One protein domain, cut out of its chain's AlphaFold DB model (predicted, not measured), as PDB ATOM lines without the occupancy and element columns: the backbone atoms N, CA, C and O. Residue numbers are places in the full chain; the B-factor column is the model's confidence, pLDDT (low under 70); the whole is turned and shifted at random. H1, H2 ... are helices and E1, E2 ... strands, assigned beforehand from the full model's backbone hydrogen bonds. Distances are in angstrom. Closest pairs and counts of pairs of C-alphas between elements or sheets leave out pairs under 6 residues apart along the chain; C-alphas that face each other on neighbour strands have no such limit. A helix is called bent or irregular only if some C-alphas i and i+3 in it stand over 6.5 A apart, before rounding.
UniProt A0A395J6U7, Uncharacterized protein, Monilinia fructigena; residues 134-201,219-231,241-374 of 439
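AT A GLANCE: This is residues 134 to 201, 219 to 231 and 241 to 374 of the 439 residues of an uncharacterized protein of Monilinia fructigena (UniProt A0A395J6U7). One large antiparallel sheet of twelve strands curls like part of a barrel round a long helix, H5, that lies in its hollow. A helical hairpin, H2 and H3, reaches away beside the edge strand E5, and H1 and the short H4 lie near the first end of H5. The printed part has 215 residues with five named helices and twelve named strands, in the order H1, E1 to E6, H2, H3, E7 to E12, H4, H5; the class is mixed. The sheet's order is E5 E4 E3 E2 E1 E12 E11 E10 E9 E8 E7 E6. The whole is compact, with a radius of gyration of the C-alphas of 16.8 A and spans of 57 by 43 by 36 A.

HOW THE PARTS SIT: H1, residues 135 to 143, is on the sheet at a height of 7.4 A. E1, residues 155 to 162, E2, 168 to 172, E3, 177 to 185, and E4, 189 to 197, form a meander, each strand the antiparallel neighbour of the one before; N 161 and O 170, 2.9 A, N 181 and O 169, 2.8 A, and N 193 and O 182, 2.9 A, are within hydrogen-bond range. E5, residues 220 to 229, follows beside E4, with N 192 and O 226 2.8 A apart. The other edge strand is E6, residues 245 to 247; its closest C-alpha to E5 is that of Leu 247, 6.3 A from that of Leu 224. H2, residues 249 to 258, stands at the sheet's level, its height 2.2 A. It touches H3, residues 263 to 275, opposite ways at a shallow tilt of 4 degrees; their closest C-alphas are those of Ala 258 and Ser 266, 4.2 A. A second meander is E7, residues 278 to 283, E8, 288 to 292, E9, 300 to 307, E10, 312 to 318, E11, 327 to 332, and E12, 336 to 342; N 290 and O 281 are 2.8 A apart, N 305 and O 314 2.8 A. E1 and E12 are antiparallel neighbours, with N 158 and O 339 within hydrogen-bond range at 2.8 A. In this folded sheet, bent back on itself, E5 E4 E3 E2 face E12 to E6 with E1 as the hinge. H4, residues 343 to 346, only grazes the sheet. The sheet curls round H5, residues 354 to 373; the closest C-alphas of E6 and H5 are those of Leu 247 and Val 357, 5.4 A. In H1, H2, H3 and H5 every O i to N i+4 pair is within range; H4 is too short for one.

IN THESE COORDINATES: H1 begins at C-alpha 135, (39.122, -2.685, -13.095). E4 measures 26.1 A, E5 25.8 A and H5 28.1 A, ending at C-alpha 373, (59.528, 25.918, -12.133).

THE WHOLE: Residues 202 to 218 and 232 to 240 are not printed; the C-alphas across these cuts are 6.6 A and 9.0 A apart. The link from H1 to E1 is long. Mean pLDDT of the printed part is 82.5; residues 241 to 259 are among those under 70.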
ATOM      1  N   ALA A 134      40.318  -4.617 -16.698       86.50
ATOM      2  CA  ALA A 134      39.042  -5.054 -16.143       86.50
ATOM      3  C   ALA A 134      38.548  -4.092 -15.053       86.50
ATOM      4  O   ALA A 134      37.400  -3.665 -15.118       86.50
ATOM      5  N   GLU A 135      39.421  -3.686 -14.131       90.00
ATOM      6  CA  GLU A 135      39.122  -2.685 -13.095       90.00
ATOM      7  C   GLU A 135      38.758  -1.334 -13.713       90.00
ATOM      8  O   GLU A 135      37.757  -0.723 -13.342       90.00
ATOM      9  N   LEU A 136      39.490  -0.897 -14.745       90.38
ATOM     10  CA  LEU A 136      39.165   0.359 -15.423       90.38
ATOM     11  C   LEU A 136      37.794   0.356 -16.115       90.38
ATOM     12  O   LEU A 136      37.295   1.430 -16.447       90.38
ATOM     13  N   LYS A 137      37.141  -0.798 -16.323       90.00
ATOM     14  CA  LYS A 137      35.740  -0.820 -16.784       90.00
ATOM     15  C   LYS A 137      34.787  -0.286 -15.720       90.00
ATOM     16  O   LYS A 137      33.795   0.335 -16.085       90.00
ATOM     17  N   GLU A 138      35.082  -0.486 -14.438       90.81
ATOM     18  CA  GLU A 138      34.303   0.104 -13.348       90.81
ATOM     19  C   GLU A 138      34.549   1.614 -13.275       90.81
ATOM     20  O   GLU A 138      33.593   2.389 -13.281       90.81
ATOM     21  N   LEU A 139      35.811   2.056 -13.370       91.12
ATOM     22  CA  LEU A 139      36.128   3.486 -13.490       91.12
ATOM     23  C   LEU A 139      35.457   4.120 -14.722       91.12
ATOM     24  O   LEU A 139      34.955   5.242 -14.655       91.12
ATOM     25  N   TRP A 140      35.393   3.402 -15.846       90.50
ATOM     26  CA  TRP A 140      34.684   3.840 -17.049       90.50
ATOM     27  C   TRP A 140      33.189   4.043 -16.793       90.50
ATOM     28  O   TRP A 140      32.627   5.017 -17.280       90.50
ATOM     29  N   LYS A 141      32.520   3.179 -16.019       90.31
ATOM     30  CA  LYS A 141      31.115   3.418 -15.646       90.31
ATOM     31  C   LYS A 141      30.988   4.701 -14.833       90.31
ATOM     32  O   LYS A 141      30.156   5.540 -15.172       90.31
ATOM     33  N   VAL A 142      31.843   4.872 -13.820       90.12
ATOM     34  CA  VAL A 142      31.797   6.042 -12.931       90.12
ATOM     35  C   VAL A 142      31.982   7.340 -13.704       90.12
ATOM     36  O   VAL A 142      31.186   8.265 -13.599       90.12
ATOM     37  N   THR A 143      32.978   7.365 -14.578       88.56
ATOM     38  CA  THR A 143      33.310   8.526 -15.412       88.56
ATOM     39  C   THR A 143      32.285   8.793 -16.528       88.56
ATOM     40  O   THR A 143      32.263   9.878 -17.100       88.56
ATOM     41  N   ASN A 144      31.375   7.852 -16.814       86.56
ATOM     42  CA  ASN A 144      30.194   8.071 -17.663       86.56
ATOM     43  C   ASN A 144      28.933   8.456 -16.866       86.56
ATOM     44  O   ASN A 144      27.828   8.393 -17.404       86.56
ATOM     45  N   GLY A 145      29.084   8.864 -15.605       82.00
ATOM     46  CA  GLY A 145      27.991   9.342 -14.760       82.00
ATOM     47  C   GLY A 145      27.287   8.251 -13.955       82.00
ATOM     48  O   GLY A 145      26.194   8.476 -13.441       82.00
ATOM     49  N   TRP A 146      27.879   7.063 -13.821       84.38
ATOM     50  CA  TRP A 146      27.374   6.072 -12.875       84.38
ATOM     51  C   TRP A 146      27.871   6.392 -11.459       84.38
ATOM     52  O   TRP A 146      29.070   6.454 -11.209       84.38
ATOM     53  N   LYS A 147      26.969   6.589 -10.498       80.94
ATOM     54  CA  LYS A 147      27.366   6.871  -9.115       80.94
ATOM     55  C   LYS A 147      27.544   5.551  -8.367       80.94
ATOM     56  O   LYS A 147      26.557   4.883  -8.067       80.94
ATOM     57  N   ALA A 148      28.791   5.170  -8.099       76.50
ATOM     58  CA  ALA A 148      29.081   4.034  -7.227       76.50
ATOM     59  C   ALA A 148      28.562   4.321  -5.809       76.50
ATOM     60  O   ALA A 148      28.552   5.476  -5.374       76.50
ATOM     61  N   SER A 149      28.150   3.291  -5.069       80.38
ATOM     62  CA  SER A 149      27.937   3.450  -3.626       80.38
ATOM     63  C   SER A 149      29.275   3.736  -2.938       80.38
ATOM     64  O   SER A 149      30.310   3.214  -3.348       80.38
ATOM     65  N   ALA A 150      29.273   4.491  -1.837       74.50
ATOM     66  CA  ALA A 150      30.485   4.711  -1.041       74.50
ATOM     67  C   ALA A 150      31.113   3.390  -0.543       74.50
ATOM     68  O   ALA A 150      32.325   3.312  -0.379       74.50
ATOM     69  N   SER A 151      30.302   2.341  -0.353       76.31
ATOM     70  CA  SER A 151      30.760   0.991   0.012       76.31
ATOM     71  C   SER A 151      31.360   0.193  -1.153       76.31
ATOM     72  O   SER A 151      32.039  -0.800  -0.922       76.31
ATOM     73  N   GLU A 152      31.077   0.595  -2.393       82.81
ATOM     74  CA  GLU A 152      31.577  -0.028  -3.629       82.81
ATOM     75  C   GLU A 152      32.746   0.757  -4.237       82.81
ATOM     76  O   GLU A 152      33.325   0.345  -5.242       82.81
ATOM     77  N   GLY A 153      33.083   1.897  -3.632       84.06
ATOM     78  CA  GLY A 153      34.202   2.730  -4.026       84.06
ATOM     79  C   GLY A 153      35.519   1.968  -4.009       84.06
ATOM     80  O   GLY A 153      35.813   1.223  -3.074       84.06
ATOM     81  N   GLN A 154      36.323   2.173  -5.046       91.38
ATOM     82  CA  GLN A 154      37.637   1.565  -5.188       91.38
ATOM     83  C   GLN A 154      38.660   2.610  -5.617       91.38
ATOM     84  O   GLN A 154      38.336   3.635  -6.225       91.38
ATOM     85  N   LYS A 155      39.918   2.321  -5.293       93.62
ATOM     86  CA  LYS A 155      41.061   3.107  -5.734       93.62
ATOM     87  C   LYS A 155      41.585   2.535  -7.038       93.62
ATOM     88  O   LYS A 155      41.884   1.347  -7.114       93.62
ATOM     89  N   PHE A 156      41.714   3.390  -8.042       94.44
ATOM     90  CA  PHE A 156      42.261   3.035  -9.344       94.44
ATOM     91  C   PHE A 156      43.591   3.735  -9.540       94.44
ATOM     92  O   PHE A 156      43.697   4.935  -9.293       94.44
ATOM     93  N   ILE A 157      44.585   2.996 -10.018       95.81
ATOM     94  CA  ILE A 157      45.926   3.513 -10.273       95.81
ATOM     95  C   ILE A 157      46.186   3.444 -11.771       95.81
ATOM     96  O   ILE A 157      46.023   2.407 -12.407       95.81
ATOM     97  N   MET A 158      46.593   4.557 -12.361       95.56
ATOM     98  CA  MET A 158      46.971   4.636 -13.767       95.56
ATOM     99  C   MET A 158      48.420   5.076 -13.869       95.56
ATOM    100  O   MET A 158      48.834   6.025 -13.209       95.56
ATOM    101  N   LYS A 159      49.188   4.418 -14.734       94.69
ATOM    102  CA  LYS A 159      50.539   4.853 -15.071       94.69
ATOM    103  C   LYS A 159      50.459   6.152 -15.860       94.69
ATOM    104  O   LYS A 159      49.731   6.231 -16.844       94.69
ATOM    105  N   MET A 160      51.230   7.141 -15.444       93.31
ATOM    106  CA  MET A 160      51.370   8.420 -16.117       93.31
ATOM    107  C   MET A 160      52.659   8.424 -16.937       93.31
ATOM    108  O   MET A 160      53.727   8.064 -16.438       93.31
ATOM    109  N   ASN A 161      52.562   8.840 -18.196       91.38
ATOM    110  CA  ASN A 161      53.709   9.060 -19.065       91.38
ATOM    111  C   ASN A 161      53.554  10.385 -19.815       91.38
ATOM    112  O   ASN A 161      52.495  10.658 -20.380       91.38
ATOM    113  N   SER A 162      54.613  11.186 -19.840       85.88
ATOM    114  CA  SER A 162      54.676  12.443 -20.589       85.88
ATOM    115  C   SER A 162      55.631  12.256 -21.757       85.88
ATOM    116  O   SER A 162      56.781  11.881 -21.541       85.88
ATOM    117  N   ALA A 163      55.168  12.491 -22.983       77.50
ATOM    118  CA  ALA A 163      56.062  12.485 -24.132       77.50
ATOM    119  C   ALA A 163      57.061  13.653 -24.030       77.50
ATOM    120  O   ALA A 163      56.732  14.726 -23.527       77.50
ATOM    121  N   VAL A 164      58.301  13.411 -24.462       66.44
ATOM    122  CA  VAL A 164      59.399  14.391 -24.380       66.44
ATOM    123  C   VAL A 164      59.301  15.419 -25.510       66.44
ATOM    124  O   VAL A 164      59.522  16.604 -25.285       66.44
ATOM    125  N   GLU A 165      58.940  14.971 -26.714       63.28
ATOM    126  CA  GLU A 165      58.902  15.810 -27.922       63.28
ATOM    127  C   GLU A 165      57.551  16.501 -28.138       63.28
ATOM    128  O   GLU A 165      57.484  17.578 -28.729       63.28
ATOM    129  N   GLU A 166      56.469  15.903 -27.641       71.44
ATOM    130  CA  GLU A 166      55.116  16.432 -27.772       71.44
ATOM    131  C   GLU A 166      54.525  16.651 -26.375       71.44
ATOM    132  O   GLU A 166      54.682  15.786 -25.513       71.44
ATOM    133  N   PRO A 167      53.796  17.751 -26.123       80.12
ATOM    134  CA  PRO A 167      53.110  18.008 -24.852       80.12
ATOM    135  C   PRO A 167      51.849  17.129 -24.711       80.12
ATOM    136  O   PRO A 167      50.721  17.612 -24.551       80.12
ATOM    137  N   ILE A 168      52.045  15.814 -24.828       86.81
ATOM    138  CA  ILE A 168      51.041  14.767 -24.694       86.81
ATOM    139  C   ILE A 168      51.334  13.974 -23.428       86.81
ATOM    140  O   ILE A 168      52.370  13.328 -23.275       86.81
ATOM    141  N   HIS A 169      50.352  13.975 -22.541       89.69
ATOM    142  CA  HIS A 169      50.340  13.223 -21.305       89.69
ATOM    143  C   HIS A 169      49.344  12.074 -21.428       89.69
ATOM    144  O   HIS A 169      48.165  12.280 -21.724       89.69
ATOM    145  N   THR A 170      49.810  10.849 -21.208       92.31
ATOM    146  CA  THR A 170      48.989   9.641 -21.296       92.31
ATOM    147  C   THR A 170      48.879   8.984 -19.932       92.31
ATOM    148  O   THR A 170      49.888   8.670 -19.305       92.31
ATOM    149  N   LEU A 171      47.642   8.733 -19.507       93.12
ATOM    150  CA  LEU A 171      47.314   7.924 -18.340       93.12
ATOM    151  C   LEU A 171      46.848   6.557 -18.836       93.12
ATOM    152  O   LEU A 171      45.833   6.460 -19.530       93.12
ATOM    153  N   SER A 172      47.591   5.504 -18.519       92.56
ATOM    154  CA  SER A 172      47.339   4.148 -19.000       92.56
ATOM    155  C   SER A 172      47.103   3.160 -17.865       92.56
ATOM    156  O   SER A 172      47.722   3.232 -16.807       92.56
ATOM    157  N   SER A 173      46.248   2.174 -18.129       89.25
ATOM    158  CA  SER A 173      46.246   0.908 -17.383       89.25
ATOM    159  C   SER A 173      47.541   0.126 -17.619       89.25
ATOM    160  O   SER A 173      48.397   0.537 -18.406       89.25
ATOM    161  N   ALA A 174      47.624  -1.066 -17.030       82.56
ATOM    162  CA  ALA A 174      48.667  -2.037 -17.342       82.56
ATOM    163  C   ALA A 174      48.759  -2.396 -18.844       82.56
ATOM    164  O   ALA A 174      49.840  -2.720 -19.327       82.56
ATOM    165  N   THR A 175      47.652  -2.343 -19.602       80.56
ATOM    166  CA  THR A 175      47.613  -2.867 -20.985       80.56
ATOM    167  C   THR A 175      47.286  -1.838 -22.063       80.56
ATOM    168  O   THR A 175      47.575  -2.075 -23.233       80.56
ATOM    169  N   GLN A 176      46.630  -0.730 -21.718       85.62
ATOM    170  CA  GLN A 176      46.148   0.247 -22.701       85.62
ATOM    171  C   GLN A 176      45.970   1.655 -22.111       85.62
ATOM    172  O   GLN A 176      45.695   1.784 -20.910       85.62
ATOM    173  N   PRO A 177      46.083   2.708 -22.940       89.38
ATOM    174  CA  PRO A 177      45.763   4.078 -22.542       89.38
ATOM    175  C   PRO A 177      44.287   4.229 -22.144       89.38
ATOM    176  O   PRO A 177      43.410   3.595 -22.727       89.38
ATOM    177  N   PHE A 178      44.025   5.081 -21.154       91.75
ATOM    178  CA  PHE A 178      42.683   5.406 -20.669       91.75
ATOM    179  C   PHE A 178      42.374   6.897 -20.807       91.75
ATOM    180  O   PHE A 178      41.326   7.229 -21.350       91.75
ATOM    181  N   TYR A 179      43.297   7.787 -20.429       93.06
ATOM    182  CA  TYR A 179      43.215   9.208 -20.778       93.06
ATOM    183  C   TYR A 179      44.412   9.652 -21.606       93.06
ATOM    184  O   TYR A 179      45.541   9.205 -21.395       93.06
ATOM    185  N   THR A 180      44.163  10.591 -22.507       91.69
ATOM    186  CA  THR A 180      45.202  11.315 -23.233       91.69
ATOM    187  C   THR A 180      44.892  12.798 -23.157       91.69
ATOM    188  O   THR A 180      43.812  13.221 -23.570       91.69
ATOM    189  N   ILE A 181      45.830  13.570 -22.620       89.94
ATOM    190  CA  ILE A 181      45.763  15.023 -22.499       89.94
ATOM    191  C   ILE A 181      46.821  15.596 -23.432       89.94
ATOM    192  O   ILE A 181      47.994  15.261 -23.302       89.94
ATOM    193  N   ARG A 182      46.413  16.438 -24.374       88.38
ATOM    194  CA  ARG A 182      47.298  17.095 -25.332       88.38
ATOM    195  C   ARG A 182      47.183  18.601 -25.197       88.38
ATOM    196  O   ARG A 182      46.074  19.132 -25.102       88.38
ATOM    197  N   LEU A 183      48.332  19.263 -25.221       83.25
ATOM    198  CA  LEU A 183      48.438  20.709 -25.286       83.25
ATOM    199  C   LEU A 183      48.884  21.128 -26.690       83.25
ATOM    200  O   LEU A 183      50.006  20.863 -27.079       83.25
ATOM    201  N   ASP A 184      48.048  21.817 -27.444       81.31
ATOM    202  CA  ASP A 184      48.438  22.382 -28.734       81.31
ATOM    203  C   ASP A 184      48.750  23.877 -28.516       81.31
ATOM    204  O   ASP A 184      47.818  24.686 -28.403       81.31
ATOM    205  N   PRO A 185      50.031  24.276 -28.353       76.56
ATOM    206  CA  PRO A 185      50.385  25.675 -28.159       76.56
ATOM    207  C   PRO A 185      50.086  26.485 -29.425       76.56
ATOM    208  O   PRO A 185      50.361  26.065 -30.547       76.56
ATOM    209  N   THR A 186      49.548  27.681 -29.235       73.25
ATOM    210  CA  THR A 186      49.350  28.701 -30.271       73.25
ATOM    211  C   THR A 186      50.101  29.968 -29.866       73.25
ATOM    212  O   THR A 186      50.561  30.087 -28.735       73.25
ATOM    213  N   SER A 187      50.207  30.952 -30.760       70.94
ATOM    214  CA  SER A 187      50.983  32.175 -30.506       70.94
ATOM    215  C   SER A 187      50.494  33.048 -29.338       70.94
ATOM    216  O   SER A 187      51.188  33.995 -28.996       70.94
ATOM    217  N   THR A 188      49.295  32.812 -28.792       67.38
ATOM    218  CA  THR A 188      48.701  33.639 -27.709       67.38
ATOM    219  C   THR A 188      47.884  32.836 -26.689       67.38
ATOM    220  O   THR A 188      47.236  33.393 -25.803       67.38
ATOM    221  N   SER A 189      47.822  31.517 -26.854       70.19
ATOM    222  CA  SER A 189      47.026  30.621 -26.013       70.19
ATOM    223  C   SER A 189      47.491  29.184 -26.218       70.19
ATOM    224  O   SER A 189      48.237  28.904 -27.154       70.19
ATOM    225  N   ALA A 190      47.028  28.243 -25.411       74.56
ATOM    226  CA  ALA A 190      47.213  26.824 -25.683       74.56
ATOM    227  C   ALA A 190      45.865  26.108 -25.672       74.56
ATOM    228  O   ALA A 190      45.089  26.246 -24.724       74.56
ATOM    229  N   GLN A 191      45.580  25.329 -26.712       79.56
ATOM    230  CA  GLN A 191      44.396  24.484 -26.735       79.56
ATOM    231  C   GLN A 191      44.695  23.197 -25.967       79.56
ATOM    232  O   GLN A 191      45.597  22.444 -26.313       79.56
ATOM    233  N   VAL A 192      43.930  22.933 -24.919       81.94
ATOM    234  CA  VAL A 192      44.000  21.692 -24.150       81.94
ATOM    235  C   VAL A 192      42.878  20.791 -24.600       81.94
ATOM    236  O   VAL A 192      41.710  21.184 -24.582       81.94
ATOM    237  N   THR A 193      43.232  19.564 -24.949       84.69
ATOM    238  CA  THR A 193      42.268  18.514 -25.250       84.69
ATOM    239  C   THR A 193      42.519  17.324 -24.340       84.69
ATOM    240  O   THR A 193      43.642  16.843 -24.238       84.69
ATOM    241  N   MET A 194      41.487  16.851 -23.649       87.75
ATOM    242  CA  MET A 194      41.516  15.602 -22.892       87.75
ATOM    243  C   MET A 194      40.542  14.637 -23.540       87.75
ATOM    244  O   MET A 194      39.385  14.980 -23.776       87.75
ATOM    245  N   THR A 195      41.000  13.424 -23.809       89.06
ATOM    246  CA  THR A 195      40.182  12.346 -24.362       89.06
ATOM    247  C   THR A 195      40.239  11.134 -23.448       89.06
ATOM    248  O   THR A 195      41.272  10.864 -22.834       89.06
ATOM    249  N   ARG A 196      39.126  10.404 -23.356       89.88
ATOM    250  CA  ARG A 196      39.000   9.134 -22.639       89.88
ATOM    251  C   ARG A 196      38.813   8.003 -23.640       89.88
ATOM    252  O   ARG A 196      38.039   8.130 -24.590       89.88
ATOM    253  N   GLN A 197      39.497   6.891 -23.425       88.38
ATOM    254  CA  GLN A 197      39.415   5.701 -24.266       88.38
ATOM    255  C   GLN A 197      38.579   4.630 -23.576       88.38
ATOM    256  O   GLN A 197      38.724   4.388 -22.378       88.38
ATOM    257  N   ASN A 198      37.698   3.979 -24.334       85.25
ATOM    258  CA  ASN A 198      36.861   2.919 -23.785       85.25
ATOM    259  C   ASN A 198      37.698   1.651 -23.531       85.25
ATOM    260  O   ASN A 198      38.170   1.047 -24.497       85.25
ATOM    261  N   PRO A 199      37.805   1.171 -22.279       85.06
ATOM    262  CA  PRO A 199      38.655   0.036 -21.957       85.06
ATOM    263  C   PRO A 199      38.119  -1.310 -22.473       85.06
ATOM    264  O   PRO A 199      38.852  -2.296 -22.504       85.06
ATOM    265  N   ALA A 200      36.847  -1.384 -22.876       82.38
ATOM    266  CA  ALA A 200      36.264  -2.573 -23.494       82.38
ATOM    267  C   ALA A 200      36.613  -2.712 -24.985       82.38
ATOM    268  O   ALA A 200      36.345  -3.759 -25.576       82.38
ATOM    269  N   LYS A 201      37.182  -1.672 -25.606       79.69
ATOM    270  CA  LYS A 201      37.576  -1.681 -27.016       79.69
ATOM    271  C   LYS A 201      39.081  -1.856 -27.109       79.69
ATOM    272  O   LYS A 201      39.826  -1.209 -26.385       79.69
ATOM    273  N   SER A 219      35.075   4.832 -29.888       60.47
ATOM    274  CA  SER A 219      36.233   4.394 -29.097       60.47
ATOM    275  C   SER A 219      36.924   5.507 -28.311       60.47
ATOM    276  O   SER A 219      37.491   5.200 -27.263       60.47
ATOM    277  N   HIS A 220      36.853   6.761 -28.767       68.50
ATOM    278  CA  HIS A 220      37.419   7.917 -28.067       68.50
ATOM    279  C   HIS A 220      36.300   8.898 -27.721       68.50
ATOM    280  O   HIS A 220      35.515   9.271 -28.588       68.50
ATOM    281  N   MET A 221      36.220   9.294 -26.453       77.69
ATOM    282  CA  MET A 221      35.290  10.315 -25.978       77.69
ATOM    283  C   MET A 221      36.068  11.565 -25.597       77.69
ATOM    284  O   MET A 221      37.025  11.494 -24.830       77.69
ATOM    285  N   GLU A 222      35.659  12.713 -26.121       79.62
ATOM    286  CA  GLU A 222      36.223  14.001 -25.728       79.62
ATOM    287  C   GLU A 222      35.720  14.374 -24.332       79.62
ATOM    288  O   GLU A 222      34.523  14.355 -24.049       79.62
ATOM    289  N   VAL A 223      36.660  14.646 -23.429       78.25
ATOM    290  CA  VAL A 223      36.404  14.946 -22.016       78.25
ATOM    291  C   VAL A 223      36.547  16.422 -21.731       78.25
ATOM    292  O   VAL A 223      35.753  16.994 -21.002       78.25
ATOM    293  N   LEU A 224      37.558  17.052 -22.305       76.75
ATOM    294  CA  LEU A 224      37.823  18.462 -22.106       76.75
ATOM    295  C   LEU A 224      38.298  19.037 -23.420       76.75
ATOM    296  O   LEU A 224      39.199  18.481 -24.041       76.75
ATOM    297  N   ILE A 225      37.740  20.182 -23.784       74.44
ATOM    298  CA  ILE A 225      38.358  21.088 -24.741       74.44
ATOM    299  C   ILE A 225      38.323  22.462 -24.089       74.44
ATOM    300  O   ILE A 225      37.251  23.001 -23.817       74.44
ATOM    301  N   THR A 226      39.492  23.010 -23.780       68.81
ATOM    302  CA  THR A 226      39.606  24.349 -23.200       68.81
ATOM    303  C   THR A 226      40.790  25.083 -23.802       68.81
ATOM    304  O   THR A 226      41.736  24.467 -24.282       68.81
ATOM    305  N   THR A 227      40.731  26.404 -23.806       67.50
ATOM    306  CA  THR A 227      41.834  27.265 -24.218       67.50
ATOM    307  C   THR A 227      42.433  27.884 -22.966       67.50
ATOM    308  O   THR A 227      41.757  28.616 -22.242       67.50
ATOM    309  N   LEU A 228      43.695  27.573 -22.691       66.31
ATOM    310  CA  LEU A 228      44.489  28.302 -21.712       66.31
ATOM    311  C   LEU A 228      44.942  29.592 -22.383       66.31
ATOM    312  O   LEU A 228      45.865  29.579 -23.196       66.31
ATOM    313  N   GLU A 229      44.239  30.686 -22.113       61.75
ATOM    314  CA  GLU A 229      44.675  32.004 -22.564       61.75
ATOM    315  C   GLU A 229      45.949  32.404 -21.819       61.75
ATOM    316  O   GLU A 229      46.071  32.225 -20.604       61.75
ATOM    317  N   GLU A 230      46.905  32.949 -22.562       47.56
ATOM    318  CA  GLU A 230      48.074  33.593 -21.991       47.56
ATOM    319  C   GLU A 230      47.591  34.886 -21.326       47.56
ATOM    320  O   GLU A 230      47.034  35.757 -21.994       47.56
ATOM    321  N   TYR A 231      47.684  34.937 -19.993       43.84
ATOM    322  CA  TYR A 231      47.328  36.055 -19.111       43.84
ATOM    323  C   TYR A 231      47.151  37.398 -19.845       43.84
ATOM    324  O   TYR A 231      48.112  37.918 -20.409       43.84
ATOM    325  N   TRP A 241      41.641  37.732 -10.644       31.67
ATOM    326  CA  TRP A 241      42.550  37.107 -11.587       31.67
ATOM    327  C   TRP A 241      42.359  35.582 -11.420       31.67
ATOM    328  O   TRP A 241      42.954  34.905 -10.600       31.67
ATOM    329  N   SER A 242      41.370  35.027 -12.115       38.88
ATOM    330  CA  SER A 242      41.137  33.583 -12.136       38.88
ATOM    331  C   SER A 242      41.528  33.065 -13.505       38.88
ATOM    332  O   SER A 242      40.896  33.451 -14.492       38.88
ATOM    333  N   LEU A 243      42.486  32.139 -13.578       39.25
ATOM    334  CA  LEU A 243      42.425  31.140 -14.640       39.25
ATOM    335  C   LEU A 243      41.008  30.547 -14.519       39.25
ATOM    336  O   LEU A 243      40.613  30.100 -13.451       39.25
ATOM    337  N   SER A 244      40.147  30.706 -15.521       44.72
ATOM    338  CA  SER A 244      38.797  30.128 -15.483       44.72
ATOM    339  C   SER A 244      38.707  29.080 -16.572       44.72
ATOM    340  O   SER A 244      37.854  29.147 -17.456       44.72
ATOM    341  N   SER A 245      39.598  28.094 -16.508       50.59
ATOM    342  CA  SER A 245      39.432  26.870 -17.279       50.59
ATOM    343  C   SER A 245      38.189  26.173 -16.746       50.59
ATOM    344  O   SER A 245      38.155  25.712 -15.606       50.59
ATOM    345  N   THR A 246      37.130  26.184 -17.551       55.22
ATOM    346  CA  THR A 246      35.928  25.402 -17.268       55.22
ATOM    347  C   THR A 246      36.244  23.958 -17.632       55.22
ATOM    348  O   THR A 246      36.539  23.672 -18.792       55.22
ATOM    349  N   LEU A 247      36.255  23.075 -16.637       54.53
ATOM    350  CA  LEU A 247      36.781  21.718 -16.762       54.53
ATOM    351  C   LEU A 247      35.659  20.679 -16.809       54.53
ATOM    352  O   LEU A 247      35.322  20.217 -15.728       54.53
ATOM    353  N   THR A 248      35.112  20.281 -17.976       52.53
ATOM    354  CA  THR A 248      34.351  19.001 -18.071       52.53
ATOM    355  C   THR A 248      33.797  18.557 -19.436       52.53
ATOM    356  O   THR A 248      33.565  19.374 -20.331       52.53
ATOM    357  N   GLN A 249      33.422  17.259 -19.501       51.66
ATOM    358  CA  GLN A 249      32.639  16.620 -20.578       51.66
ATOM    359  C   GLN A 249      31.231  17.195 -20.760       51.66
ATOM    360  O   GLN A 249      30.850  17.422 -21.910       51.66
ATOM    361  N   PRO A 250      30.424  17.415 -19.693       54.94
ATOM    362  CA  PRO A 250      29.062  17.906 -19.818       54.94
ATOM    363  C   PRO A 250      28.960  19.158 -20.668       54.94
ATOM    364  O   PRO A 250      27.989  19.271 -21.394       54.94
ATOM    365  N   ARG A 251      29.954  20.054 -20.679       60.53
ATOM    366  CA  ARG A 251      29.914  21.251 -21.530       60.53
ATOM    367  C   ARG A 251      30.157  20.952 -23.012       60.53
ATOM    368  O   ARG A 251      29.502  21.556 -23.855       60.53
ATOM    369  N   VAL A 252      31.051  20.011 -23.327       61.28
ATOM    370  CA  VAL A 252      31.309  19.556 -24.708       61.28
ATOM    371  C   VAL A 252      30.071  18.850 -25.266       61.28
ATOM    372  O   VAL A 252      29.605  19.175 -26.357       61.28
ATOM    373  N   LEU A 253      29.479  17.946 -24.481       60.44
ATOM    374  CA  LEU A 253      28.256  17.233 -24.858       60.44
ATOM    375  C   LEU A 253      27.032  18.159 -24.884       60.44
ATOM    376  O   LEU A 253      26.222  18.076 -25.805       60.44
ATOM    377  N   ALA A 254      26.906  19.072 -23.919       59.72
ATOM    378  CA  ALA A 254      25.817  20.040 -23.871       59.72
ATOM    379  C   ALA A 254      25.880  21.041 -25.014       59.72
ATOM    380  O   ALA A 254      24.825  21.415 -25.501       59.72
ATOM    381  N   ALA A 255      27.062  21.452 -25.479       66.00
ATOM    382  CA  ALA A 255      27.174  22.323 -26.646       66.00
ATOM    383  C   ALA A 255      26.653  21.638 -27.926       66.00
ATOM    384  O   ALA A 255      25.898  22.253 -28.679       66.00
ATOM    385  N   ASP A 256      26.987  20.358 -28.147       64.75
ATOM    386  CA  ASP A 256      26.470  19.589 -29.292       64.75
ATOM    387  C   ASP A 256      24.959  19.324 -29.166       64.75
ATOM    388  O   ASP A 256      24.217  19.464 -30.136       64.75
ATOM    389  N   LEU A 257      24.472  19.003 -27.961       62.06
ATOM    390  CA  LEU A 257      23.043  18.799 -27.696       62.06
ATOM    391  C   LEU A 257      22.236  20.098 -27.826       62.06
ATOM    392  O   LEU A 257      21.187  20.097 -28.465       62.06
ATOM    393  N   ALA A 258      22.745  21.209 -27.293       64.38
ATOM    394  CA  ALA A 258      22.146  22.538 -27.386       64.38
ATOM    395  C   ALA A 258      22.047  23.030 -28.834       64.38
ATOM    396  O   ALA A 258      21.077  23.694 -29.187       64.38
ATOM    397  N   GLY A 259      23.019  22.678 -29.683       69.75
ATOM    398  CA  GLY A 259      22.973  22.973 -31.117       69.75
ATOM    399  C   GLY A 259      21.902  22.186 -31.883       69.75
ATOM    400  O   GLY A 259      21.565  22.556 -33.006       69.75
ATOM    401  N   ARG A 260      21.365  21.107 -31.294       70.06
ATOM    402  CA  ARG A 260      20.348  20.230 -31.902       70.06
ATOM    403  C   ARG A 260      18.963  20.357 -31.264       70.06
ATOM    404  O   ARG A 260      18.000  19.849 -31.835       70.06
ATOM    405  N   SER A 261      18.855  20.978 -30.092       69.56
ATOM    406  CA  SER A 261      17.603  21.130 -29.350       69.56
ATOM    407  C   SER A 261      16.900  22.455 -29.658       69.56
ATOM    408  O   SER A 261      17.476  23.371 -30.245       69.56
ATOM    409  N   ASN A 262      15.646  22.587 -29.218       73.38
ATOM    410  CA  ASN A 262      14.962  23.878 -29.230       73.38
ATOM    411  C   ASN A 262      15.624  24.855 -28.232       73.38
ATOM    412  O   ASN A 262      16.301  24.428 -27.296       73.38
ATOM    413  N   VAL A 263      15.416  26.164 -28.408       65.44
ATOM    414  CA  VAL A 263      16.085  27.238 -27.642       65.44
ATOM    415  C   VAL A 263      15.791  27.174 -26.133       65.44
ATOM    416  O   VAL A 263      16.640  27.521 -25.317       65.44
ATOM    417  N   ALA A 264      14.600  26.716 -25.736       67.88
ATOM    418  CA  ALA A 264      14.255  26.552 -24.320       67.88
ATOM    419  C   ALA A 264      14.958  25.337 -23.684       67.88
ATOM    420  O   ALA A 264      15.440  25.413 -22.556       67.88
ATOM    421  N   ASP A 265      15.075  24.239 -24.433       76.06
ATOM    422  CA  ASP A 265      15.737  23.017 -23.973       76.06
ATOM    423  C   ASP A 265      17.260  23.188 -23.945       76.06
ATOM    424  O   ASP A 265      17.926  22.678 -23.046       76.06
ATOM    425  N   SER A 266      17.819  23.967 -24.879       71.56
ATOM    426  CA  SER A 266      19.258  24.241 -24.927       71.56
ATOM    427  C   SER A 266      19.731  25.007 -23.693       71.56
ATOM    428  O   SER A 266      20.778  24.679 -23.135       71.56
ATOM    429  N   ALA A 267      18.941  25.970 -23.210       77.06
ATOM    430  CA  ALA A 267      19.241  26.709 -21.987       77.06
ATOM    431  C   ALA A 267      19.258  25.796 -20.749       77.06
ATOM    432  O   ALA A 267      20.153  25.915 -19.913       77.06
ATOM    433  N   LEU A 268      18.316  24.853 -20.649       80.88
ATOM    434  CA  LEU A 268      18.269  23.883 -19.549       80.88
ATOM    435  C   LEU A 268      19.441  22.896 -19.601       80.88
ATOM    436  O   LEU A 268      20.043  22.608 -18.569       80.88
ATOM    437  N   VAL A 269      19.798  22.415 -20.795       77.38
ATOM    438  CA  VAL A 269      20.933  21.503 -21.006       77.38
ATOM    439  C   VAL A 269      22.260  22.186 -20.667       77.38
ATOM    440  O   VAL A 269      23.099  21.594 -19.987       77.38
ATOM    441  N   LEU A 270      22.439  23.446 -21.071       77.88
ATOM    442  CA  LEU A 270      23.619  24.235 -20.716       77.88
ATOM    443  C   LEU A 270      23.679  24.521 -19.212       77.88
ATOM    444  O   LEU A 270      24.726  24.313 -18.605       77.88
ATOM    445  N   ALA A 271      22.564  24.917 -18.594       79.50
ATOM    446  CA  ALA A 271      22.507  25.158 -17.155       79.50
ATOM    447  C   ALA A 271      22.807  23.886 -16.345       79.50
ATOM    448  O   ALA A 271      23.519  23.946 -15.345       79.50
ATOM    449  N   ALA A 272      22.311  22.722 -16.777       78.12
ATOM    450  CA  ALA A 272      22.637  21.441 -16.156       78.12
ATOM    451  C   ALA A 272      24.131  21.111 -16.297       78.12
ATOM    452  O   ALA A 272      24.770  20.722 -15.322       78.12
ATOM    453  N   ALA A 273      24.710  21.336 -17.478       78.88
ATOM    454  CA  ALA A 273      26.133  21.120 -17.703       78.88
ATOM    455  C   ALA A 273      27.023  22.040 -16.860       78.88
ATOM    456  O   ALA A 273      28.059  21.599 -16.368       78.88
ATOM    457  N   GLU A 274      26.620  23.293 -16.645       80.56
ATOM    458  CA  GLU A 274      27.355  24.238 -15.798       80.56
ATOM    459  C   GLU A 274      27.428  23.800 -14.330       80.56
ATOM    460  O   GLU A 274      28.407  24.117 -13.655       80.56
ATOM    461  N   ARG A 275      26.448  23.030 -13.836       83.56
ATOM    462  CA  ARG A 275      26.464  22.492 -12.461       83.56
ATOM    463  C   ARG A 275      27.490  21.379 -12.260       83.56
ATOM    464  O   ARG A 275      27.932  21.166 -11.136       83.56
ATOM    465  N   GLU A 276      27.900  20.735 -13.345       83.88
ATOM    466  CA  GLU A 276      28.935  19.697 -13.379       83.88
ATOM    467  C   GLU A 276      30.310  20.261 -13.794       83.88
ATOM    468  O   GLU A 276      31.267  19.519 -14.023       83.88
ATOM    469  N   CYS A 277      30.418  21.584 -13.964       81.62
ATOM    470  CA  CYS A 277      31.655  22.241 -14.361       81.62
ATOM    471  C   CYS A 277      32.479  22.722 -13.174       81.62
ATOM    472  O   CYS A 277      32.030  23.544 -12.377       81.62
ATOM    473  N   GLY A 278      33.740  22.286 -13.119       84.25
ATOM    474  CA  GLY A 278      34.737  22.855 -12.217       84.25
ATOM    475  C   GLY A 278      35.423  24.089 -12.804       84.25
ATOM    476  O   GLY A 278      35.554  24.224 -14.023       84.25
ATOM    477  N   ARG A 279      35.895  24.978 -11.927       85.88
ATOM    478  CA  ARG A 279      36.786  26.098 -12.262       85.88
ATOM    479  C   ARG A 279      38.087  25.961 -11.482       85.88
ATOM    480  O   ARG A 279      38.055  25.943 -10.252       85.88
ATOM    481  N   LEU A 280      39.204  25.869 -12.197       87.75
ATOM    482  CA  LEU A 280      40.542  25.815 -11.607       87.75
ATOM    483  C   LEU A 280      41.104  27.225 -11.444       87.75
ATOM    484  O   LEU A 280      41.458  27.843 -12.434       87.75
ATOM    485  N   LEU A 281      41.205  27.700 -10.211       87.56
ATOM    486  CA  LEU A 281      41.694  29.017  -9.827       87.56
ATOM    487  C   LEU A 281      43.162  28.910  -9.391       87.56
ATOM    488  O   LEU A 281      43.519  27.996  -8.653       87.56
ATOM    489  N   TRP A 282      44.001  29.854  -9.805       85.31
ATOM    490  CA  TRP A 282      45.272  30.135  -9.127       85.31
ATOM    491  C   TRP A 282      44.960  31.199  -8.064       85.31
ATOM    492  O   TRP A 282      44.119  32.062  -8.316       85.31
ATOM    493  N   ASP A 283      45.596  31.122  -6.893       85.69
ATOM    494  CA  ASP A 283      45.693  32.210  -5.911       85.69
ATOM    495  C   ASP A 283      47.166  32.680  -5.776       85.69
ATOM    496  O   ASP A 283      48.064  31.860  -5.660       85.69
ATOM    497  N   ASP A 284      47.427  33.982  -5.851       82.25
ATOM    498  CA  ASP A 284      48.704  34.656  -6.097       82.25
ATOM    499  C   ASP A 284      49.201  35.218  -4.777       82.25
ATOM    500  O   ASP A 284      50.409  35.281  -4.559       82.25
ATOM    501  N   ASP A 285      48.272  35.521  -3.869       86.62
ATOM    502  CA  ASP A 285      48.574  35.832  -2.483       86.62
ATOM    503  C   ASP A 285      49.054  34.567  -1.771       86.62
ATOM    504  O   ASP A 285      50.082  34.576  -1.093       86.62
ATOM    505  N   THR A 286      48.347  33.444  -1.959       85.88
ATOM    506  CA  THR A 286      48.717  32.173  -1.316       85.88
ATOM    507  C   THR A 286      49.612  31.272  -2.163       85.88
ATOM    508  O   THR A 286      50.125  30.289  -1.628       85.88
ATOM    509  N   LYS A 287      49.831  31.602  -3.445       85.50
ATOM    510  CA  LYS A 287      50.574  30.788  -4.427       85.50
ATOM    511  C   LYS A 287      50.069  29.335  -4.479       85.50
ATOM    512  O   LYS A 287      50.857  28.393  -4.452       85.50
ATOM    513  N   LYS A 288      48.744  29.150  -4.495       89.38
ATOM    514  CA  LYS A 288      48.074  27.836  -4.442       89.38
ATOM    515  C   LYS A 288      47.015  27.699  -5.525       89.38
ATOM    516  O   LYS A 288      46.370  28.672  -5.896       89.38
ATOM    517  N   PHE A 289      46.786  26.474  -5.991       91.06
ATOM    518  CA  PHE A 289      45.677  26.176  -6.897       91.06
ATOM    519  C   PHE A 289      44.448  25.696  -6.124       91.06
ATOM    520  O   PHE A 289      44.545  24.834  -5.249       91.06
ATOM    521  N   TYR A 290      43.279  26.202  -6.507       92.75
ATOM    522  CA  TYR A 290      41.989  25.814  -5.953       92.75
ATOM    523  C   TYR A 290      41.051  25.339  -7.057       92.75
ATOM    524  O   TYR A 290      40.854  26.028  -8.053       92.75
ATOM    525  N   LEU A 291      40.408  24.191  -6.870       93.31
ATOM    526  CA  LEU A 291      39.346  23.729  -7.757       93.31
ATOM    527  C   LEU A 291      37.993  24.017  -7.106       93.31
ATOM    528  O   LEU A 291      37.615  23.399  -6.113       93.31
ATOM    529  N   ARG A 292      37.233  24.946  -7.682       91.31
ATOM    530  CA  ARG A 292      35.861  25.233  -7.255       91.31
ATOM    531  C   ARG A 292      34.883  24.415  -8.089       91.31
ATOM    532  O   ARG A 292      34.854  24.569  -9.309       91.31
ATOM    533  N   HIS A 293      34.050  23.609  -7.437       91.88
ATOM    534  CA  HIS A 293      32.993  22.837  -8.089       91.88
ATOM    535  C   HIS A 293      31.625  23.144  -7.445       91.88
ATOM    536  O   HIS A 293      31.556  23.186  -6.220       91.88
ATOM    537  N   PRO A 294      30.532  23.353  -8.212       90.50
ATOM    538  CA  PRO A 294      29.220  23.728  -7.662       90.50
ATOM    539  C   PRO A 294      28.609  22.717  -6.684       90.50
ATOM    540  O   PRO A 294      27.795  23.094  -5.848       90.50
ATOM    541  N   ALA A 295      28.994  21.444  -6.794       90.25
ATOM    542  CA  ALA A 295      28.530  20.371  -5.911       90.25
ATOM    543  C   ALA A 295      29.167  20.360  -4.508       90.25
ATOM    544  O   ALA A 295      28.783  19.535  -3.683       90.25
ATOM    545  N   VAL A 296      30.145  21.231  -4.233       91.62
ATOM    546  CA  VAL A 296      30.771  21.368  -2.908       91.62
ATOM    547  C   VAL A 296      30.712  22.817  -2.429       91.62
ATOM    548  O   VAL A 296      30.778  23.761  -3.219       91.62
ATOM    549  N   SER A 297      30.561  22.995  -1.118       90.69
ATOM    550  CA  SER A 297      30.487  24.300  -0.450       90.69
ATOM    551  C   SER A 297      31.841  25.017  -0.463       90.69
ATOM    552  O   SER A 297      31.920  26.209  -0.771       90.69
ATOM    553  N   THR A 298      32.910  24.282  -0.155       92.81
ATOM    554  CA  THR A 298      34.290  24.764  -0.113       92.81
ATOM    555  C   THR A 298      35.077  24.306  -1.339       92.81
ATOM    556  O   THR A 298      34.833  23.219  -1.857       92.81
ATOM    557  N   PRO A 299      36.021  25.115  -1.849       93.94
ATOM    558  CA  PRO A 299      36.874  24.678  -2.945       93.94
ATOM    559  C   PRO A 299      37.821  23.561  -2.486       93.94
ATOM    560  O   PRO A 299      38.261  23.531  -1.337       93.94
ATOM    561  N   PHE A 300      38.181  22.681  -3.413       95.62
ATOM    562  CA  PHE A 300      39.296  21.761  -3.233       95.62
ATOM    563  C   PHE A 300      40.614  22.531  -3.308       95.62
ATOM    564  O   PHE A 300      40.746  23.457  -4.112       95.62
ATOM    565  N   LEU A 301      41.599  22.112  -2.523       95.94
ATOM    566  CA  LEU A 301      42.970  22.603  -2.595       95.94
ATOM    567  C   LEU A 301      43.821  21.589  -3.363       95.94
ATOM    568  O   LEU A 301      43.750  20.393  -3.086       95.94
ATOM    569  N   ILE A 302      44.643  22.055  -4.304       95.94
ATOM    570  CA  ILE A 302      45.695  21.220  -4.891       95.94
ATOM    571  C   ILE A 302      46.965  21.445  -4.073       95.94
ATOM    572  O   ILE A 302      47.628  22.477  -4.208       95.94
ATOM    573  N   ALA A 303      47.286  20.496  -3.200       95.31
ATOM    574  CA  ALA A 303      48.520  20.518  -2.433       95.31
ATOM    575  C   ALA A 303      49.664  19.956  -3.285       95.31
ATOM    576  O   ALA A 303      49.560  18.860  -3.840       95.31
ATOM    577  N   ILE A 304      50.743  20.734  -3.397       93.75
ATOM    578  CA  ILE A 304      51.946  20.398  -4.159       93.75
ATOM    579  C   ILE A 304      53.069  20.135  -3.161       93.75
ATOM    580  O   ILE A 304      53.456  21.027  -2.407       93.75
ATOM    581  N   ASN A 305      53.585  18.913  -3.157       92.12
ATOM    582  CA  ASN A 305      54.711  18.501  -2.334       92.12
ATOM    583  C   ASN A 305      55.867  18.085  -3.246       92.12
ATOM    584  O   ASN A 305      55.808  17.046  -3.906       92.12
ATOM    585  N   SER A 306      56.905  18.915  -3.323       89.06
ATOM    586  CA  SER A 306      58.108  18.627  -4.098       89.06
ATOM    587  C   SER A 306      59.205  18.082  -3.191       89.06
ATOM    588  O   SER A 306      59.468  18.589  -2.102       89.06
ATOM    589  N   SER A 307      59.865  17.031  -3.658       86.44
ATOM    590  CA  SER A 307      60.969  16.384  -2.969       86.44
ATOM    591  C   SER A 307      62.205  16.410  -3.870       86.44
ATOM    592  O   SER A 307      62.402  15.496  -4.681       86.44
ATOM    593  N   PRO A 308      63.043  17.465  -3.768       81.44
ATOM    594  CA  PRO A 308      64.189  17.661  -4.656       81.44
ATOM    595  C   PRO A 308      65.202  16.517  -4.601       81.44
ATOM    596  O   PRO A 308      65.789  16.167  -5.616       81.44
ATOM    597  N   ALA A 309      65.371  15.890  -3.433       79.44
ATOM    598  CA  ALA A 309      66.330  14.800  -3.244       79.44
ATOM    599  C   ALA A 309      65.990  13.526  -4.042       79.44
ATOM    600  O   ALA A 309      66.878  12.717  -4.294       79.44
ATOM    601  N   TRP A 310      64.733  13.361  -4.466       77.38
ATOM    602  CA  TRP A 310      64.281  12.231  -5.286       77.38
ATOM    603  C   TRP A 310      63.712  12.676  -6.636       77.38
ATOM    604  O   TRP A 310      63.096  11.868  -7.330       77.38
ATOM    605  N   SER A 311      63.871  13.958  -6.993       84.75
ATOM    606  CA  SER A 311      63.273  14.568  -8.188       84.75
ATOM    607  C   SER A 311      61.796  14.194  -8.359       84.75
ATOM    608  O   SER A 311      61.348  13.876  -9.459       84.75
ATOM    609  N   ARG A 312      61.044  14.169  -7.255       88.31
ATOM    610  CA  ARG A 312      59.656  13.691  -7.209       88.31
ATOM    611  C   ARG A 312      58.737  14.825  -6.788       88.31
ATOM    612  O   ARG A 312      59.040  15.535  -5.835       88.31
ATOM    613  N   VAL A 313      57.608  14.976  -7.471       92.00
ATOM    614  CA  VAL A 313      56.568  15.948  -7.118       92.00
ATOM    615  C   VAL A 313      55.233  15.230  -6.994       92.00
ATOM    616  O   VAL A 313      54.829  14.476  -7.879       92.00
ATOM    617  N   GLU A 314      54.559  15.451  -5.877       94.44
ATOM    618  CA  GLU A 314      53.248  14.904  -5.559       94.44
ATOM    619  C   GLU A 314      52.208  16.027  -5.555       94.44
ATOM    620  O   GLU A 314      52.377  17.047  -4.891       94.44
ATOM    621  N   TYR A 315      51.126  15.823  -6.298       95.62
ATOM    622  CA  TYR A 315      49.975  16.707  -6.381       95.62
ATOM    623  C   TYR A 315      48.766  15.961  -5.823       95.62
ATOM    624  O   TYR A 315      48.384  14.909  -6.341       95.62
ATOM    625  N   THR A 316      48.143  16.495  -4.782       97.06
ATOM    626  CA  THR A 316      46.972  15.883  -4.144       97.06
ATOM    627  C   THR A 316      45.798  16.843  -4.163       97.06
ATOM    628  O   THR A 316      45.956  18.037  -3.925       97.06
ATOM    629  N   LEU A 317      44.613  16.325  -4.490       96.94
ATOM    630  CA  LEU A 317      43.373  17.092  -4.454       96.94
ATOM    631  C   LEU A 317      42.684  16.871  -3.104       96.94
ATOM    632  O   LEU A 317      41.993  15.867  -2.900       96.94
ATOM    633  N   GLU A 318      42.900  17.815  -2.195       95.44
ATOM    634  CA  GLU A 318      42.456  17.765  -0.807       95.44
ATOM    635  C   GLU A 318      41.139  18.527  -0.617       95.44
ATOM    636  O   GLU A 318      40.893  19.571  -1.232       95.44
ATOM    637  N   HIS A 319      40.286  18.019   0.273       95.06
ATOM    638  CA  HIS A 319      39.067  18.702   0.692       95.06
ATOM    639  C   HIS A 319      38.800  18.431   2.175       95.06
ATOM    640  O   HIS A 319      38.792  17.265   2.574       95.06
ATOM    641  N   PRO A 320      38.521  19.461   2.993       92.06
ATOM    642  CA  PRO A 320      38.394  19.304   4.443       92.06
ATOM    643  C   PRO A 320      37.222  18.406   4.868       92.06
ATOM    644  O   PRO A 320      37.264  17.793   5.929       92.06
ATOM    645  N   GLU A 321      36.173  18.305   4.048       90.94
ATOM    646  CA  GLU A 321      34.985  17.485   4.348       90.94
ATOM    647  C   GLU A 321      35.103  16.020   3.857       90.94
ATOM    648  O   GLU A 321      34.192  15.201   4.050       90.94
ATOM    649  N   LEU A 322      36.207  15.669   3.183       90.75
ATOM    650  CA  LEU A 322      36.434  14.332   2.629       90.75
ATOM    651  C   LEU A 322      37.462  13.557   3.472       90.75
ATOM    652  O   LEU A 322      38.448  14.135   3.912       90.75
ATOM    653  N   PRO A 323      37.251  12.247   3.712       88.19
ATOM    654  CA  PRO A 323      38.145  11.444   4.550       88.19
ATOM    655  C   PRO A 323      39.494  11.163   3.879       88.19
ATOM    656  O   PRO A 323      40.489  10.929   4.561       88.19
ATOM    657  N   HIS A 324      39.514  11.147   2.547       90.69
ATOM    658  CA  HIS A 324      40.676  10.846   1.724       90.69
ATOM    659  C   HIS A 324      40.709  11.781   0.513       90.69
ATOM    660  O   HIS A 324      39.694  12.376   0.141       90.69
ATOM    661  N   ASN A 325      41.883  11.872  -0.108       93.62
ATOM    662  CA  ASN A 325      42.096  12.665  -1.311       93.62
ATOM    663  C   ASN A 325      41.368  12.025  -2.495       93.62
ATOM    664  O   ASN A 325      41.456  10.816  -2.704       93.62
ATOM    665  N   LEU A 326      40.669  12.844  -3.282       94.62
ATOM    666  CA  LEU A 326      39.915  12.362  -4.441       94.62
ATOM    667  C   LEU A 326      40.853  11.876  -5.557       94.62
ATOM    668  O   LEU A 326      40.596  10.860  -6.202       94.62
ATOM    669  N   VAL A 327      41.940  12.619  -5.777       96.69
ATOM    670  CA  VAL A 327      42.969  12.328  -6.777       96.69
ATOM    671  C   VAL A 327      44.347  12.597  -6.184       96.69
ATOM    672  O   VAL A 327      44.545  13.593  -5.484       96.69
ATOM    673  N   ARG A 328      45.308  11.731  -6.508       96.38
ATOM    674  CA  ARG A 328      46.729  11.910  -6.203       96.38
ATOM    675  C   ARG A 328      47.567  11.618  -7.444       96.38
ATOM    676  O   ARG A 328      47.556  10.500  -7.941       96.38
ATOM    677  N   LEU A 329      48.303  12.610  -7.931       95.81
ATOM    678  CA  LEU A 329      49.275  12.475  -9.013       95.81
ATOM    679  C   LEU A 329      50.678  12.523  -8.424       95.81
ATOM    680  O   LEU A 329      51.051  13.491  -7.774       95.81
ATOM    681  N   VAL A 330      51.482  11.515  -8.714       94.38
ATOM    682  CA  VAL A 330      52.905  11.510  -8.396       94.38
ATOM    683  C   VAL A 330      53.676  11.508  -9.699       94.38
ATOM    684  O   VAL A 330      53.421  10.669 -10.560       94.38
ATOM    685  N   ARG A 331      54.635  12.421  -9.826       90.81
ATOM    686  CA  ARG A 331      55.535  12.519 -10.970       90.81
ATOM    687  C   ARG A 331      56.988  12.467 -10.542       90.81
ATOM    688  O   ARG A 331      57.352  13.009  -9.502       90.81
ATOM    689  N   ASP A 332      57.805  11.861 -11.385       87.75
ATOM    690  CA  ASP A 332      59.255  11.953 -11.315       87.75
ATOM    691  C   ASP A 332      59.809  13.001 -12.296       87.75
ATOM    692  O   ASP A 332      59.103  13.539 -13.161       87.75
ATOM    693  N   GLY A 333      61.107  13.269 -12.160       79.25
ATOM    694  CA  GLY A 333      61.869  14.174 -13.011       79.25
ATOM    695  C   GLY A 333      62.069  13.673 -14.442       79.25
ATOM    696  O   GLY A 333      62.551  14.433 -15.265       79.25
ATOM    697  N   SER A 334      61.685  12.441 -14.783       80.50
ATOM    698  CA  SER A 334      61.730  11.945 -16.167       80.50
ATOM    699  C   SER A 334      60.424  12.208 -16.931       80.50
ATOM    700  O   SER A 334      60.367  12.090 -18.152       80.50
ATOM    701  N   GLY A 335      59.365  12.631 -16.232       80.31
ATOM    702  CA  GLY A 335      58.033  12.812 -16.809       80.31
ATOM    703  C   GLY A 335      57.136  11.581 -16.703       80.31
ATOM    704  O   GLY A 335      56.016  11.622 -17.228       80.31
ATOM    705  N   THR A 336      57.581  10.532 -16.009       88.94
ATOM    706  CA  THR A 336      56.760   9.372 -15.659       88.94
ATOM    707  C   THR A 336      56.174   9.498 -14.256       88.94
ATOM    708  O   THR A 336      56.483  10.424 -13.502       88.94
ATOM    709  N   GLY A 337      55.216   8.634 -13.931       92.69
ATOM    710  CA  GLY A 337      54.541   8.682 -12.645       92.69
ATOM    711  C   GLY A 337      53.325   7.773 -12.551       92.69
ATOM    712  O   GLY A 337      53.124   6.885 -13.385       92.69
ATOM    713  N   PHE A 338      52.461   8.044 -11.577       94.94
ATOM    714  CA  PHE A 338      51.137   7.434 -11.485       94.94
ATOM    715  C   PHE A 338      50.090   8.428 -11.002       94.94
ATOM    716  O   PHE A 338      50.389   9.400 -10.311       94.94
ATOM    717  N   LEU A 339      48.846   8.142 -11.360       96.44
ATOM    718  CA  LEU A 339      47.663   8.835 -10.896       96.44
ATOM    719  C   LEU A 339      46.769   7.844 -10.155       96.44
ATOM    720  O   LEU A 339      46.356   6.839 -10.729       96.44
ATOM    721  N   GLU A 340      46.456   8.142  -8.905       96.31
ATOM    722  CA  GLU A 340      45.481   7.431  -8.088       96.31
ATOM    723  C   GLU A 340      44.162   8.210  -8.063       96.31
ATOM    724  O   GLU A 340      44.154   9.432  -7.896       96.31
ATOM    725  N   VAL A 341      43.050   7.498  -8.226       96.12
ATOM    726  CA  VAL A 341      41.685   8.034  -8.195       96.12
ATOM    727  C   VAL A 341      40.860   7.212  -7.216       96.12
ATOM    728  O   VAL A 341      40.774   5.996  -7.373       96.12
ATOM    729  N   ASP A 342      40.219   7.863  -6.248       94.94
ATOM    730  CA  ASP A 342      39.348   7.204  -5.270       94.94
ATOM    731  C   ASP A 342      37.867   7.437  -5.612       94.94
ATOM    732  O   ASP A 342      37.312   8.523  -5.408       94.94
ATOM    733  N   THR A 343      37.194   6.409  -6.142       94.06
ATOM    734  CA  THR A 343      35.768   6.522  -6.490       94.06
ATOM    735  C   THR A 343      34.843   6.452  -5.277       94.06
ATOM    736  O   THR A 343      33.701   6.900  -5.372       94.06
ATOM    737  N   GLY A 344      35.315   5.961  -4.127       92.19
ATOM    738  CA  GLY A 344      34.555   5.983  -2.876       92.19
ATOM    739  C   GLY A 344      34.417   7.394  -2.325       92.19
ATOM    740  O   GLY A 344      33.343   7.788  -1.869       92.19
ATOM    741  N   VAL A 345      35.477   8.194  -2.452       92.62
ATOM    742  CA  VAL A 345      35.429   9.633  -2.171       92.62
ATOM    743  C   VAL A 345      34.539  10.353  -3.186       92.62
ATOM    744  O   VAL A 345      33.691  11.151  -2.784       92.62
ATOM    745  N   ALA A 346      34.674  10.035  -4.481       92.88
ATOM    746  CA  ALA A 346      33.856  10.630  -5.541       92.88
ATOM    747  C   ALA A 346      32.348  10.426  -5.304       92.88
ATOM    748  O   ALA A 346      31.564  11.353  -5.490       92.88
ATOM    749  N   ALA A 347      31.948   9.244  -4.824       92.00
ATOM    750  CA  ALA A 347      30.557   8.900  -4.526       92.00
ATOM    751  C   ALA A 347      29.899   9.794  -3.459       92.00
ATOM    752  O   ALA A 347      28.673   9.925  -3.436       92.00
ATOM    753  N   ARG A 348      30.691  10.416  -2.574       91.50
ATOM    754  CA  ARG A 348      30.194  11.323  -1.522       91.50
ATOM    755  C   ARG A 348      29.866  12.718  -2.051       91.50
ATOM    756  O   ARG A 348      29.181  13.471  -1.365       91.50
ATOM    757  N   ILE A 349      30.353  13.061  -3.240       92.06
ATOM    758  CA  ILE A 349      30.123  14.355  -3.875       92.06
ATOM    759  C   ILE A 349      28.877  14.232  -4.751       92.06
ATOM    760  O   ILE A 349      28.679  13.232  -5.447       92.06
ATOM    761  N   ASP A 350      28.006  15.238  -4.718       90.69
ATOM    762  CA  ASP A 350      26.796  15.238  -5.540       90.69
ATOM    763  C   ASP A 350      27.060  15.755  -6.958       90.69
ATOM    764  O   ASP A 350      26.586  16.813  -7.361       90.69
ATOM    765  N   ALA A 351      27.902  15.018  -7.685       89.00
ATOM    766  CA  ALA A 351      28.300  15.308  -9.055       89.00
ATOM    767  C   ALA A 351      28.599  14.009  -9.811       89.00
ATOM    768  O   ALA A 351      29.172  13.070  -9.254       89.00
ATOM    769  N   PHE A 352      28.241  13.966 -11.089       87.69
ATOM    770  CA  PHE A 352      28.390  12.781 -11.935       87.69
ATOM    771  C   PHE A 352      29.746  12.726 -12.636       87.69
ATOM    772  O   PHE A 352      30.284  11.642 -12.850       87.69
ATOM    773  N   TYR A 353      30.318  13.885 -12.969       88.56
ATOM    774  CA  TYR A 353      31.560  13.972 -13.749       88.56
ATOM    775  C   TYR A 353      32.755  14.487 -12.943       88.56
ATOM    776  O   TYR A 353      33.790  14.831 -13.512       88.56
ATOM    777  N   ILE A 354      32.651  14.502 -11.611       91.38
ATOM    778  CA  ILE A 354      33.682  15.060 -10.723       91.38
ATOM    779  C   ILE A 354      35.054  14.403 -10.891       91.38
ATOM    780  O   ILE A 354      36.075  15.069 -10.742       91.38
ATOM    781  N   VAL A 355      35.094  13.116 -11.247       93.06
ATOM    782  CA  VAL A 355      36.350  12.398 -11.498       93.06
ATOM    783  C   VAL A 355      37.096  13.011 -12.683       93.06
ATOM    784  O   VAL A 355      38.281  13.311 -12.563       93.06
ATOM    785  N   ASP A 356      36.411  13.261 -13.800       91.62
ATOM    786  CA  ASP A 356      37.024  13.891 -14.974       91.62
ATOM    787  C   ASP A 356      37.507  15.313 -14.647       91.62
ATOM    788  O   ASP A 356      38.624  15.682 -15.014       91.62
ATOM    789  N   VAL A 357      36.699  16.091 -13.905       90.94
ATOM    790  CA  VAL A 357      37.062  17.443 -13.437       90.94
ATOM    791  C   VAL A 357      38.354  17.399 -12.613       90.94
ATOM    792  O   VAL A 357      39.269  18.187 -12.846       90.94
ATOM    793  N   ALA A 358      38.423  16.487 -11.640       93.88
ATOM    794  CA  ALA A 358      39.527  16.376 -10.697       93.88
ATOM    795  C   ALA A 358      40.833  15.967 -11.389       93.88
ATOM    796  O   ALA A 358      41.872  16.585 -11.156       93.88
ATOM    797  N   ILE A 359      40.772  14.972 -12.281       94.00
ATOM    798  CA  ILE A 359      41.928  14.534 -13.070       94.00
ATOM    799  C   ILE A 359      42.421  15.681 -13.951       94.00
ATOM    800  O   ILE A 359      43.614  15.982 -13.953       94.00
ATOM    801  N   ALA A 360      41.514  16.356 -14.662       90.69
ATOM    802  CA  ALA A 360      41.874  17.486 -15.506       90.69
ATOM    803  C   ALA A 360      42.524  18.622 -14.699       90.69
ATOM    804  O   ALA A 360      43.548  19.157 -15.116       90.69
ATOM    805  N   ALA A 361      41.972  18.961 -13.531       91.31
ATOM    806  CA  ALA A 361      42.495  20.018 -12.669       91.31
ATOM    807  C   ALA A 361      43.925  19.733 -12.193       91.31
ATOM    808  O   ALA A 361      44.799  20.585 -12.337       91.31
ATOM    809  N   VAL A 362      44.172  18.531 -11.665       94.00
ATOM    810  CA  VAL A 362      45.494  18.137 -11.154       94.00
ATOM    811  C   VAL A 362      46.523  18.069 -12.282       94.00
ATOM    812  O   VAL A 362      47.645  18.545 -12.122       94.00
ATOM    813  N   MET A 363      46.141  17.537 -13.444       91.50
ATOM    814  CA  MET A 363      47.026  17.470 -14.606       91.50
ATOM    815  C   MET A 363      47.385  18.859 -15.135       91.50
ATOM    816  O   MET A 363      48.554  19.123 -15.402       91.50
ATOM    817  N   LEU A 364      46.410  19.766 -15.241       88.62
ATOM    818  CA  LEU A 364      46.660  21.145 -15.656       88.62
ATOM    819  C   LEU A 364      47.545  21.899 -14.664       88.62
ATOM    820  O   LEU A 364      48.465  22.588 -15.095       88.62
ATOM    821  N   ALA A 365      47.300  21.744 -13.362       89.12
ATOM    822  CA  ALA A 365      48.140  22.342 -12.329       89.12
ATOM    823  C   ALA A 365      49.583  21.826 -12.422       89.12
ATOM    824  O   ALA A 365      50.515  22.622 -12.400       89.12
ATOM    825  N   ALA A 366      49.777  20.518 -12.621       89.56
ATOM    826  CA  ALA A 366      51.107  19.941 -12.795       89.56
ATOM    827  C   ALA A 366      51.825  20.453 -14.056       89.56
ATOM    828  O   ALA A 366      53.036  20.661 -14.034       89.56
ATOM    829  N   MET A 367      51.096  20.669 -15.153       84.00
ATOM    830  CA  MET A 367      51.657  21.222 -16.390       84.00
ATOM    831  C   MET A 367      52.010  22.709 -16.266       84.00
ATOM    832  O   MET A 367      53.004  23.145 -16.844       84.00
ATOM    833  N   ASP A 368      51.200  23.492 -15.551       82.44
ATOM    834  CA  ASP A 368      51.487  24.904 -15.285       82.44
ATOM    835  C   ASP A 368      52.695  25.047 -14.351       82.44
ATOM    836  O   ASP A 368      53.610  25.818 -14.634       82.44
ATOM    837  N   GLU A 369      52.753  24.234 -13.295       82.62
ATOM    838  CA  GLU A 369      53.871  24.209 -12.350       82.62
ATOM    839  C   GLU A 369      55.187  23.801 -13.027       82.62
ATOM    840  O   GLU A 369      56.213  24.444 -12.817       82.62
ATOM    841  N   GLU A 370      55.161  22.793 -13.909       77.25
ATOM    842  CA  GLU A 370      56.333  22.371 -14.690       77.25
ATOM    843  C   GLU A 370      56.902  23.523 -15.533       77.25
ATOM    844  O   GLU A 370      58.119  23.720 -15.579       77.25
ATOM    845  N   LYS A 371      56.023  24.321 -16.152       75.06
ATOM    846  CA  LYS A 371      56.419  25.502 -16.931       75.06
ATOM    847  C   LYS A 371      56.967  26.621 -16.055       75.06
ATOM    848  O   LYS A 371      57.919  27.285 -16.450       75.06
ATOM    849  N   ARG A 372      56.375  26.850 -14.880       70.75
ATOM    850  CA  ARG A 372      56.816  27.904 -13.952       70.75
ATOM    851  C   ARG A 372      58.168  27.583 -13.328       70.75
ATOM    852  O   ARG A 372      59.038  28.449 -13.272       70.75
ATOM    853  N   MET A 373      58.350  26.344 -12.885       67.88
ATOM    854  CA  MET A 373      59.528  25.918 -12.133       67.88
ATOM    855  C   MET A 373      60.707  25.491 -13.011       67.88
ATOM    856  O   MET A 373      61.762  25.191 -12.464       67.88
ATOM    857  N   HIS A 374      60.556  25.475 -14.344       59.91
ATOM    858  CA  HIS A 374      61.589  25.016 -15.285       59.91
ATOM    859  C   HIS A 374      62.212  23.690 -14.834       59.91
ATOM    860  O   HIS A 374      63.430  23.568 -14.737       59.91
TER     861      HIS A 374